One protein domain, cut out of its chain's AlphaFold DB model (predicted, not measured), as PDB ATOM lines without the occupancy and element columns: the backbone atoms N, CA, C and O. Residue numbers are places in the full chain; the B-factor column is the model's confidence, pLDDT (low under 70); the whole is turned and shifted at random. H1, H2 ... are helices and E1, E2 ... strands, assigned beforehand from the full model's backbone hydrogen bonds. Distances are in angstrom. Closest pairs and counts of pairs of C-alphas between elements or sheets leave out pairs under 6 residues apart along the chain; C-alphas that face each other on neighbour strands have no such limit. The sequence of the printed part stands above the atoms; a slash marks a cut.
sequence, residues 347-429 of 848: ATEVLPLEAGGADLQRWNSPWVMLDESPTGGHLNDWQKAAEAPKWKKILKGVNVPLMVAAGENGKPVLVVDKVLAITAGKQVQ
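Overview. This is residues 347 to 429 of the 848 residues of the protein "ParB/RepB/Spo0J family partition protein" of Prosthecobacter dejongeii (UniProt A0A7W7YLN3). A small three-stranded sheet, E1, E3 and E2, has its hairpin E2 and E3 toward one end of the long axis, while the short helices H1 and H2 make a corner at the other end. H4, the longest helix, runs on directly from E3, with the short helix H3 near it, and the long unnamed stretch of residues 347 to 366 begins beside E2. The printed part has 83 residues, with 37 in named elements, under half; along the chain these are E1, H1, H2, H3, E2, E3 and H4, four helices and three strands, of mixed class. The sheet order is E1, E3, E2, antiparallel throughout. The whole is compact, with a radius of gyration of the C-alphas of 12.3 A and spans of 33 by 25 by 17 A.

Arrangement. Residues 349 to 350 form a short parallel pairing with residues 403 to 404 of E2, residues 403 to 406. E1, residues 367 to 369, is an edge strand antiparallel to E3, residues 412 to 417, at 129 degrees; N 368 and O 416 are 2.8 A apart, within hydrogen-bond range. H1, residues 376 to 379, and H2, residues 382 to 386, touch only at the corner by their tight link; their closest C-alphas, of Gly 376 and Trp 382, are 4.1 A apart. H3, residues 391 to 394, only grazes the sheet with residues 391 to 392. E2, the other edge strand, forms a hairpin with E3, antiparallel at 128 degrees; N 415 and O 403 are 2.8 A apart, within hydrogen-bond range. The pairing is staggered: E3 pairs with E2 over 412 to 415 and with E1 over 415 to 417. H4, residues 418 to 428, only grazes the sheet with residues 418 to 422. H3 and H4 are close but not clearly touching; their closest C-alphas, of Ile 394 and Gly 425, are 6.4 A apart. H1 and H4 are also close but not clearly touching, with the closest C-alphas, of His 378 and Ile 422, 7.0 A apart. H2 and H4 are apart. In H4 every O i to N i+4 pair is within hydrogen-bond range; H2 has 0 of 1, but 2 of 2 O i to N i+3 pairs, and H1 and H3 are too short for an O i to N i+4 pair.

Along the chain. E1 begins at C-alpha 367, (8.672, 88.856, 35.292), and spans 6.8 A. H1, H2 and H3 span 5.2 A, 6.7 A and 4.9 A. E2 spans 10.3 A and E3 15.9 A. H4 spans 15.4 A and ends at C-alpha 428, (10.144, 92.964, 54.010).

Size, cuts and confidence. The C-alphas farthest apart, of Pro 352 and Gln 383, are 34.8 A apart. The printed part has no cut, and no link between named elements is long. Mean pLDDT of the printed part is 77.3, with residues 353 to 364 and 408 to 410 under 70.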
ATOM      1  N   ALA A 347      -4.632  84.864  41.885       81.56
ATOM      2  CA  ALA A 347      -3.949  85.635  40.849       81.56
ATOM      3  C   ALA A 347      -4.936  86.550  40.112       81.56
ATOM      4  O   ALA A 347      -6.077  86.170  39.852       81.56
ATOM      5  N   THR A 348      -4.493  87.767  39.807       75.25
ATOM      6  CA  THR A 348      -5.338  88.844  39.279       75.25
ATOM      7  C   THR A 348      -5.476  88.777  37.759       75.25
ATOM      8  O   THR A 348      -6.487  89.217  37.222       75.25
ATOM      9  N   GLU A 349      -4.485  88.199  37.074       81.31
ATOM     10  CA  GLU A 349      -4.428  88.118  35.613       81.31
ATOM     11  C   GLU A 349      -3.706  86.839  35.143       81.31
ATOM     12  O   GLU A 349      -2.786  86.336  35.798       81.31
ATOM     13  N   VAL A 350      -4.141  86.299  34.000       82.94
ATOM     14  CA  VAL A 350      -3.479  85.201  33.278       82.94
ATOM     15  C   VAL A 350      -2.891  85.794  32.004       82.94
ATOM     16  O   VAL A 350      -3.635  86.305  31.169       82.94
ATOM     17  N   LEU A 351      -1.567  85.744  31.865       81.00
ATOM     18  CA  LEU A 351      -0.876  86.286  30.696       81.00
ATOM     19  C   LEU A 351      -1.147  85.417  29.453       81.00
ATOM     20  O   LEU A 351      -1.408  84.226  29.598       81.00
ATOM     21  N   PRO A 352      -1.073  85.962  28.225       73.25
ATOM     22  CA  PRO A 352      -1.171  85.158  27.006       73.25
ATOM     23  C   PRO A 352      -0.127  84.034  26.969       73.25
ATOM     24  O   PRO A 352       0.978  84.201  27.487       73.25
ATOM     25  N   LEU A 353      -0.437  82.917  26.298       69.31
ATOM     26  CA  LEU A 353       0.497  81.791  26.143       69.31
ATOM     27  C   LEU A 353       1.830  82.237  25.513       69.31
ATOM     28  O   LEU A 353       2.870  81.728  25.897       69.31
ATOM     29  N   GLU A 354       1.803  83.219  24.609       61.28
ATOM     30  CA  GLU A 354       2.993  83.795  23.958       61.28
ATOM     31  C   GLU A 354       3.838  84.682  24.886       61.28
ATOM     32  O   GLU A 354       5.037  84.827  24.674       61.28
ATOM     33  N   ALA A 355       3.234  85.255  25.932       52.91
ATOM     34  CA  ALA A 355       3.923  86.090  26.918       52.91
ATOM     35  C   ALA A 355       4.648  85.261  28.000       52.91
ATOM     36  O   ALA A 355       5.329  85.822  28.862       52.91
ATOM     37  N   GLY A 356       4.496  83.931  27.975       52.56
ATOM     38  CA  GLY A 356       5.203  82.983  28.830       52.56
ATOM     39  C   GLY A 356       5.955  81.939  28.002       52.56
ATOM     40  O   GLY A 356       5.471  81.452  26.990       52.56
ATOM     41  N   GLY A 357       7.166  81.592  28.431       55.19
ATOM     42  CA  GLY A 357       8.032  80.640  27.739       55.19
ATOM     43  C   GLY A 357       9.475  81.124  27.749       55.19
ATOM     44  O   GLY A 357       9.973  81.550  28.791       55.19
ATOM     45  N   ALA A 358      10.136  81.096  26.587       47.25
ATOM     46  CA  ALA A 358      11.527  81.529  26.421       47.25
ATOM     47  C   ALA A 358      11.797  82.950  26.957       47.25
ATOM     48  O   ALA A 358      12.913  83.234  27.381       47.25
ATOM     49  N   ASP A 359      10.788  83.826  26.989       50.62
ATOM     50  CA  ASP A 359      10.910  85.191  27.508       50.62
ATOM     51  C   ASP A 359      11.035  85.263  29.038       50.62
ATOM     52  O   ASP A 359      11.732  86.149  29.529       50.62
ATOM     53  N   LEU A 360      10.472  84.303  29.791       58.25
ATOM     54  CA  LEU A 360      10.685  84.194  31.246       58.25
ATOM     55  C   LEU A 360      12.118  83.775  31.599       58.25
ATOM     56  O   LEU A 360      12.596  84.083  32.686       58.25
ATOM     57  N   GLN A 361      12.796  83.071  30.689       54.94
ATOM     58  CA  GLN A 361      14.157  82.555  30.879       54.94
ATOM     59  C   GLN A 361      15.246  83.532  30.423       54.94
ATOM     60  O   GLN A 361      16.435  83.284  30.628       54.94
ATOM     61  N   ARG A 362      14.874  84.656  29.801       58.72
ATOM     62  CA  ARG A 362      15.844  85.696  29.448       58.72
ATOM     63  C   ARG A 362      16.292  86.417  30.713       58.72
ATOM     64  O   ARG A 362      15.479  86.766  31.565       58.72
ATOM     65  N   TRP A 363      17.581  86.744  30.787       55.75
ATOM     66  CA  TRP A 363      18.156  87.533  31.887       55.75
ATOM     67  C   TRP A 363      17.442  88.886  32.098       55.75
ATOM     68  O   TRP A 363      17.440  89.431  33.205       55.75
ATOM     69  N   ASN A 364      16.790  89.402  31.048       63.16
ATOM     70  CA  ASN A 364      16.002  90.633  31.058       63.16
ATOM     71  C   ASN A 364      14.477  90.402  31.054       63.16
ATOM     72  O   ASN A 364      13.726  91.259  30.590       63.16
ATOM     73  N   SER A 365      14.002  89.250  31.535       70.88
ATOM     74  CA  SER A 365      12.567  89.037  31.741       70.88
ATOM     75  C   SER A 365      11.996  90.146  32.645       70.88
ATOM     76  O   SER A 365      12.585  90.443  33.696       70.88
ATOM     77  N   PRO A 366      10.851  90.758  32.283       78.56
ATOM     78  CA  PRO A 366      10.148  91.704  33.149       78.56
ATOM     79  C   PRO A 366       9.438  91.005  34.322       78.56
ATOM     80  O   PRO A 366       8.968  91.668  35.246       78.56
ATOM     81  N   TRP A 367       9.389  89.671  34.318       83.81
ATOM     82  CA  TRP A 367       8.672  88.856  35.292       83.81
ATOM     83  C   TRP A 367       9.619  88.001  36.132       83.81
ATOM     84  O   TRP A 367      10.642  87.517  35.646       83.81
ATOM     85  N   VAL A 368       9.228  87.758  37.381       84.81
ATOM     86  CA  VAL A 368       9.943  86.932  38.356       84.81
ATOM     87  C   VAL A 368       9.073  85.753  38.776       84.81
ATOM     88  O   VAL A 368       7.920  85.938  39.169       84.81
ATOM     89  N   MET A 369       9.626  84.540  38.735       85.62
ATOM     90  CA  MET A 369       8.938  83.320  39.161       85.62
ATOM     91  C   MET A 369       8.973  83.152  40.685       85.62
ATOM     92  O   MET A 369      10.024  83.214  41.320       85.62
ATOM     93  N   LEU A 370       7.812  82.886  41.289       84.31
ATOM     94  CA  LEU A 370       7.675  82.782  42.749       84.31
ATOM     95  C   LEU A 370       8.430  81.594  43.365       84.31
ATOM     96  O   LEU A 370       8.872  81.667  44.514       84.31
ATOM     97  N   ASP A 371       8.563  80.495  42.624       83.25
ATOM     98  CA  ASP A 371       9.225  79.276  43.099       83.25
ATOM     99  C   ASP A 371      10.753  79.286  42.896       83.25
ATOM    100  O   ASP A 371      11.424  78.317  43.271       83.25
ATOM    101  N   GLU A 372      11.308  80.387  42.385       84.19
ATOM    102  CA  GLU A 372      12.746  80.610  42.212       84.19
ATOM    103  C   GLU A 372      13.320  81.544  43.284       84.19
ATOM    104  O   GLU A 372      12.585  82.237  43.995       84.19
ATOM    105  N   SER A 373      14.646  81.539  43.428       85.69
ATOM    106  CA  SER A 373      15.367  82.486  44.285       85.69
ATOM    107  C   SER A 373      15.754  83.751  43.506       85.69
ATOM    108  O   SER A 373      15.952  83.688  42.290       85.69
ATOM    109  N   PRO A 374      15.873  84.915  44.174       83.06
ATOM    110  CA  PRO A 374      16.409  86.122  43.555       83.06
ATOM    111  C   PRO A 374      17.798  85.867  42.969       83.06
ATOM    112  O   PRO A 374      18.693  85.402  43.665       83.06
ATOM    113  N   THR A 375      17.990  86.191  41.694       80.88
ATOM    114  CA  THR A 375      19.326  86.164  41.072       80.88
ATOM    115  C   THR A 375      20.180  87.346  41.544       80.88
ATOM    116  O   THR A 375      19.648  88.355  42.015       80.88
ATOM    117  N   GLY A 376      21.503  87.271  41.363       74.88
ATOM    118  CA  GLY A 376      22.408  88.372  41.721       74.88
ATOM    119  C   GLY A 376      22.081  89.689  41.014       74.88
ATOM    120  O   GLY A 376      22.209  90.744  41.622       74.88
ATOM    121  N   GLY A 377      21.516  89.643  39.803       74.44
ATOM    122  CA  GLY A 377      21.002  90.831  39.109       74.44
ATOM    123  C   GLY A 377      19.762  91.473  39.755       74.44
ATOM    124  O   GLY A 377      19.511  92.653  39.535       74.44
ATOM    125  N   HIS A 378      18.988  90.741  40.565       80.31
ATOM    126  CA  HIS A 378      17.867  91.309  41.330       80.31
ATOM    127  C   HIS A 378      18.328  91.996  42.620       80.31
ATOM    128  O   HIS A 378      17.712  92.970  43.049       80.31
ATOM    129  N   LEU A 379      19.382  91.471  43.253       78.75
ATOM    130  CA  LEU A 379      19.897  91.960  44.536       78.75
ATOM    131  C   LEU A 379      21.070  92.937  44.388       78.75
ATOM    132  O   LEU A 379      21.374  93.659  45.337       78.75
ATOM    133  N   ASN A 380      21.715  92.957  43.217       74.12
ATOM    134  CA  ASN A 380      23.021  93.580  42.979       74.12
ATOM    135  C   ASN A 380      24.088  93.102  43.993       74.12
ATOM    136  O   ASN A 380      24.955  93.856  44.435       74.12
ATOM    137  N   ASP A 381      23.952  91.844  44.426       77.56
ATOM    138  CA  ASP A 381      24.799  91.167  45.409       77.56
ATOM    139  C   ASP A 381      24.753  89.655  45.128       77.56
ATOM    140  O   ASP A 381      23.787  88.965  45.466       77.56
ATOM    141  N   TRP A 382      25.772  89.151  44.430       74.50
ATOM    142  CA  TRP A 382      25.823  87.763  43.961       74.50
ATOM    143  C   TRP A 382      26.051  86.758  45.097       74.50
ATOM    144  O   TRP A 382      25.498  85.661  45.051       74.50
ATOM    145  N   GLN A 383      26.774  87.151  46.150       74.25
ATOM    146  CA  GLN A 383      27.030  86.302  47.319       74.25
ATOM    147  C   GLN A 383      25.747  86.065  48.119       74.25
ATOM    148  O   GLN A 383      25.400  84.928  48.431       74.25
ATOM    149  N   LYS A 384      24.977  87.127  48.380       74.19
ATOM    150  CA  LYS A 384      23.698  87.000  49.095       74.19
ATOM    151  C   LYS A 384      22.598  86.336  48.265       74.19
ATOM    152  O   LYS A 384      21.666  85.783  48.843       74.19
ATOM    153  N   ALA A 385      22.687  86.374  46.934       74.94
ATOM    154  CA  ALA A 385      21.735  85.704  46.047       74.94
ATOM    155  C   ALA A 385      21.789  84.172  46.161       74.94
ATOM    156  O   ALA A 385      20.742  83.528  46.121       74.94
ATOM    157  N   ALA A 386      22.977  83.592  46.364       73.69
ATOM    158  CA  ALA A 386      23.144  82.147  46.545       73.69
ATOM    159  C   ALA A 386      22.451  81.627  47.820       73.69
ATOM    160  O   ALA A 386      21.907  80.522  47.838       73.69
ATOM    161  N   GLU A 387      22.414  82.450  48.868       77.81
ATOM    162  CA  GLU A 387      21.774  82.139  50.153       77.81
ATOM    163  C   GLU A 387      20.323  82.648  50.239       77.81
ATOM    164  O   GLU A 387      19.625  82.421  51.235       77.81
ATOM    165  N   ALA A 388      19.839  83.337  49.200       81.50
ATOM    166  CA  ALA A 388      18.542  83.987  49.227       81.50
ATOM    167  C   ALA A 388      17.392  82.960  49.217       81.50
ATOM    168  O   ALA A 388      17.349  82.041  48.384       81.50
ATOM    169  N   PRO A 389      16.391  83.121  50.101       86.25
ATOM    170  CA  PRO A 389      15.200  82.291  50.067       86.25
ATOM    171  C   PRO A 389      14.384  82.563  48.795       86.25
ATOM    172  O   PRO A 389      14.431  83.645  48.219       86.25
ATOM    173  N   LYS A 390      13.570  81.585  48.387       89.06
ATOM    174  CA  LYS A 390      12.668  81.724  47.233       89.06
ATOM    175  C   LYS A 390      11.746  82.940  47.356       89.06
ATOM    176  O   LYS A 390      11.285  83.251  48.460       89.06
ATOM    177  N   TRP A 391      11.365  83.537  46.231       84.62
ATOM    178  CA  TRP A 391      10.455  84.686  46.169       84.62
ATOM    179  C   TRP A 391       9.136  84.458  46.912       84.62
ATOM    180  O   TRP A 391       8.673  85.337  47.633       84.62
ATOM    181  N   LYS A 392       8.584  83.240  46.865       85.75
ATOM    182  CA  LYS A 392       7.398  82.830  47.637       85.75
ATOM    183  C   LYS A 392       7.547  82.997  49.153       85.75
ATOM    184  O   LYS A 392       6.558  83.223  49.846       85.75
ATOM    185  N   LYS A 393       8.763  82.851  49.690       83.88
ATOM    186  CA  LYS A 393       9.060  83.080  51.113       83.88
ATOM    187  C   LYS A 393       9.306  84.560  51.399       83.88
ATOM    188  O   LYS A 393       8.839  85.035  52.427       83.88
ATOM    189  N   ILE A 394       9.997  85.263  50.500       84.81
ATOM    190  CA  ILE A 394      10.293  86.701  50.631       84.81
ATOM    191  C   ILE A 394       9.001  87.524  50.624       84.81
ATOM    192  O   ILE A 394       8.808  88.383  51.473       84.81
ATOM    193  N   LEU A 395       8.089  87.225  49.700       83.38
ATOM    194  CA  LEU A 395       6.842  87.967  49.499       83.38
ATOM    195  C   LEU A 395       5.691  87.464  50.389       83.38
ATOM    196  O   LEU A 395       4.537  87.858  50.215       83.38
ATOM    197  N   LYS A 396       5.974  86.585  51.359       81.25
ATOM    198  CA  LYS A 396       4.949  86.002  52.228       81.25
ATOM    199  C   LYS A 396       4.345  87.080  53.136       81.25
ATOM    200  O   LYS A 396       5.005  87.569  54.043       81.25
ATOM    201  N   GLY A 397       3.063  87.389  52.930       72.19
ATOM    202  CA  GLY A 397       2.326  88.387  53.716       72.19
ATOM    203  C   GLY A 397       2.282  89.787  53.097       72.19
ATOM    204  O   GLY A 397       1.660  90.670  53.682       72.19
ATOM    205  N   VAL A 398       2.879  89.987  51.916       79.50
ATOM    206  CA  VAL A 398       2.752  91.229  51.139       79.50
ATOM    207  C   VAL A 398       1.679  91.059  50.072       79.50
ATOM    208  O   VAL A 398       1.637  90.043  49.382       79.50
ATOM    209  N   ASN A 399       0.820  92.065  49.919       76.56
ATOM    210  CA  ASN A 399      -0.195  92.078  48.873       76.56
ATOM    211  C   ASN A 399       0.416  92.570  47.549       76.56
ATOM    212  O   ASN A 399       0.384  93.762  47.252       76.56
ATOM    213  N   VAL A 400       1.024  91.653  46.795       81.69
ATOM    214  CA  VAL A 400       1.577  91.899  45.452       81.69
ATOM    215  C   VAL A 400       0.648  91.250  44.419       81.69
ATOM    216  O   VAL A 400       0.239  90.110  44.646       81.69
ATOM    217  N   PRO A 401       0.300  91.922  43.304       83.75
ATOM    218  CA  PRO A 401      -0.518  91.312  42.258       83.75
ATOM    219  C   PRO A 401       0.203  90.093  41.672       83.75
ATOM    220  O   PRO A 401       1.302  90.205  41.129       83.75
ATOM    221  N   LEU A 402      -0.415  88.921  41.828       86.06
ATOM    222  CA  LEU A 402       0.086  87.664  41.284       86.06
ATOM    223  C   LEU A 402      -0.496  87.441  39.894       86.06
ATOM    224  O   LEU A 402      -1.684  87.676  39.674       86.06
ATOM    225  N   MET A 403       0.322  86.925  38.986       86.00
ATOM    226  CA  MET A 403      -0.080  86.569  37.629       86.00
ATOM    227  C   MET A 403       0.267  85.113  37.336       86.00
ATOM    228  O   MET A 403       1.137  84.526  37.983       86.00
ATOM    229  N   VAL A 404      -0.415  84.519  36.359       86.00
ATOM    230  CA  VAL A 404      -0.078  83.187  35.840       86.00
ATOM    231  C   VAL A 404       0.543  83.329  34.455       86.00
ATOM    232  O   VAL A 404      -0.048  83.956  33.581       86.00
ATOM    233  N   ALA A 405       1.711  82.723  34.254       84.94
ATOM    234  CA  ALA A 405       2.416  82.681  32.974       84.94
ATOM    235  C   ALA A 405       2.735  81.236  32.559       84.94
ATOM    236  O   ALA A 405       2.677  80.310  33.372       84.94
ATOM    237  N   ALA A 406       3.069  81.026  31.285       80.44
ATOM    238  CA  ALA A 406       3.506  79.726  30.784       80.44
ATOM    239  C   ALA A 406       4.995  79.495  31.088       80.44
ATOM    240  O   ALA A 406       5.840  80.274  30.668       80.44
ATOM    241  N   GLY A 407       5.321  78.432  31.824       73.38
ATOM    242  CA  GLY A 407       6.701  78.001  32.068       73.38
ATOM    243  C   GLY A 407       7.282  77.149  30.930       73.38
ATOM    244  O   GLY A 407       6.611  76.865  29.940       73.38
ATOM    245  N   GLU A 408       8.510  76.661  31.116       62.84
ATOM    246  CA  GLU A 408       9.347  75.968  30.110       62.84
ATOM    247  C   GLU A 408       8.683  74.773  29.396       62.84
ATOM    248  O   GLU A 408       8.920  74.529  28.219       62.84
ATOM    249  N   ASN A 409       7.792  74.054  30.081       64.31
ATOM    250  CA  ASN A 409       7.078  72.895  29.529       64.31
ATOM    251  C   ASN A 409       5.608  73.195  29.188       64.31
ATOM    252  O   ASN A 409       4.796  72.273  29.119       64.31
ATOM    253  N   GLY A 410       5.235  74.475  29.080       68.00
ATOM    254  CA  GLY A 410       3.834  74.882  28.990       68.00
ATOM    255  C   GLY A 410       3.059  74.534  30.263       68.00
ATOM    256  O   GLY A 410       1.881  74.210  30.206       68.00
ATOM    257  N   LYS A 411       3.714  74.533  31.431       79.38
ATOM    258  CA  LYS A 411       3.033  74.401  32.728       79.38
ATOM    259  C   LYS A 411       2.737  75.795  33.277       79.38
ATOM    260  O   LYS A 411       3.620  76.645  33.198       79.38
ATOM    261  N   PRO A 412       1.539  76.054  33.821       84.81
ATOM    262  CA  PRO A 412       1.238  77.350  34.409       84.81
ATOM    263  C   PRO A 412       2.082  77.559  35.672       84.81
ATOM    264  O   PRO A 412       2.111  76.703  36.558       84.81
ATOM    265  N   VAL A 413       2.778  78.691  35.735       86.50
ATOM    266  CA  VAL A 413       3.620  79.112  36.861       86.50
ATOM    267  C   VAL A 413       3.167  80.474  37.368       86.50
ATOM    268  O   VAL A 413       2.672  81.299  36.600       86.50
ATOM    269  N   LEU A 414       3.322  80.710  38.671       86.62
ATOM    270  CA  LEU A 414       2.997  82.000  39.273       86.62
ATOM    271  C   LEU A 414       4.174  82.965  39.127       86.62
ATOM    272  O   LEU A 414       5.298  82.655  39.538       86.62
ATOM    273  N   VAL A 415       3.888  84.146  38.590       87.19
ATOM    274  CA  VAL A 415       4.863  85.209  38.361       87.19
ATOM    275  C   VAL A 415       4.403  86.532  38.966       87.19
ATOM    276  O   VAL A 415       3.215  86.759  39.195       87.19
ATOM    277  N   VAL A 416       5.371  87.402  39.231       86.88
ATOM    278  CA  VAL A 416       5.170  88.778  39.699       86.88
ATOM    279  C   VAL A 416       6.018  89.707  38.837       86.88
ATOM    280  O   VAL A 416       7.088  89.316  38.371       86.88
ATOM    281  N   ASP A 417       5.556  90.936  38.627       86.12
ATOM    282  CA  ASP A 417       6.367  91.985  38.006       86.12
ATOM    283  C   ASP A 417       7.678  92.203  38.783       86.12
ATOM    284  O   ASP A 417       7.684  92.328  40.012       86.12
ATOM    285  N   LYS A 418       8.802  92.245  38.063       85.12
ATOM    286  CA  LYS A 418      10.150  92.343  38.636       85.12
ATOM    287  C   LYS A 418      10.347  93.605  39.476       85.12
ATOM    288  O   LYS A 418      10.974  93.545  40.534       85.12
ATOM    289  N   VAL A 419       9.807  94.742  39.039       83.25
ATOM    290  CA  VAL A 419       9.927  96.031  39.738       83.25
ATOM    291  C   VAL A 419       9.134  95.986  41.041       83.25
ATOM    292  O   VAL A 419       9.647  96.371  42.099       83.25
ATOM    293  N   LEU A 420       7.911  95.455  40.995       84.56
ATOM    294  CA  LEU A 420       7.071  95.282  42.182       84.56
ATOM    295  C   LEU A 420       7.673  94.276  43.170       84.56
ATOM    296  O   LEU A 420       7.679  94.539  44.373       84.56
ATOM    297  N   ALA A 421       8.237  93.170  42.679       84.38
ATOM    298  CA  ALA A 421       8.876  92.150  43.506       84.38
ATOM    299  C   ALA A 421      10.092  92.705  44.266       84.38
ATOM    300  O   ALA A 421      10.183  92.530  45.481       84.38
ATOM    301  N   ILE A 422      10.991  93.433  43.590       84.56
ATOM    302  CA  ILE A 422      12.161  94.065  44.230       84.56
ATOM    303  C   ILE A 422      11.719  95.140  45.233       84.56
ATOM    304  O   ILE A 422      12.259  95.220  46.338       84.56
ATOM    305  N   THR A 423      10.709  95.946  44.888       84.31
ATOM    306  CA  THR A 423      10.187  97.000  45.774       84.31
ATOM    307  C   THR A 423       9.571  96.415  47.047       84.31
ATOM    308  O   THR A 423       9.857  96.889  48.146       84.31
ATOM    309  N   ALA A 424       8.779  95.348  46.922       83.75
ATOM    310  CA  ALA A 424       8.234  94.609  48.057       83.75
ATOM    311  C   ALA A 424       9.341  93.920  48.876       83.75
ATOM    312  O   ALA A 424       9.325  93.968  50.106       83.75
ATOM    313  N   GLY A 425      10.347  93.346  48.209       83.75
ATOM    314  CA  GLY A 425      11.518  92.742  48.847       83.75
ATOM    315  C   GLY A 425      12.274  93.723  49.745       83.75
ATOM    316  O   GLY A 425      12.587  93.389  50.889       83.75
ATOM    317  N   LYS A 426      12.468  94.968  49.289       83.19
ATOM    318  CA  LYS A 426      13.069  96.050  50.092       83.19
ATOM    319  C   LYS A 426      12.288  96.391  51.360       83.19
ATOM    320  O   LYS A 426      12.896  96.803  52.342       83.19
ATOM    321  N   GLN A 427      10.965  96.235  51.352       80.00
ATOM    322  CA  GLN A 427      10.123  96.523  52.516       80.00
ATOM    323  C   GLN A 427      10.161  95.395  53.555       80.00
ATOM    324  O   GLN A 427      10.164  95.672  54.751       80.00
ATOM    325  N   VAL A 428      10.194  94.135  53.112       81.50
ATOM    326  CA  VAL A 428      10.144  92.964  54.010       81.50
ATOM    327  C   VAL A 428      11.528  92.565  54.518       81.50
ATOM    328  O   VAL A 428      11.673  92.200  55.682       81.50
ATOM    329  N   GLN A 429      12.543  92.609  53.652       81.25
ATOM    330  CA  GLN A 429      13.918  92.207  53.958       81.25
ATOM    331  C   GLN A 429      14.918  93.276  53.487       81.25
ATOM    332  O   GLN A 429      15.670  93.056  52.532       81.25
TER     333      GLN A 429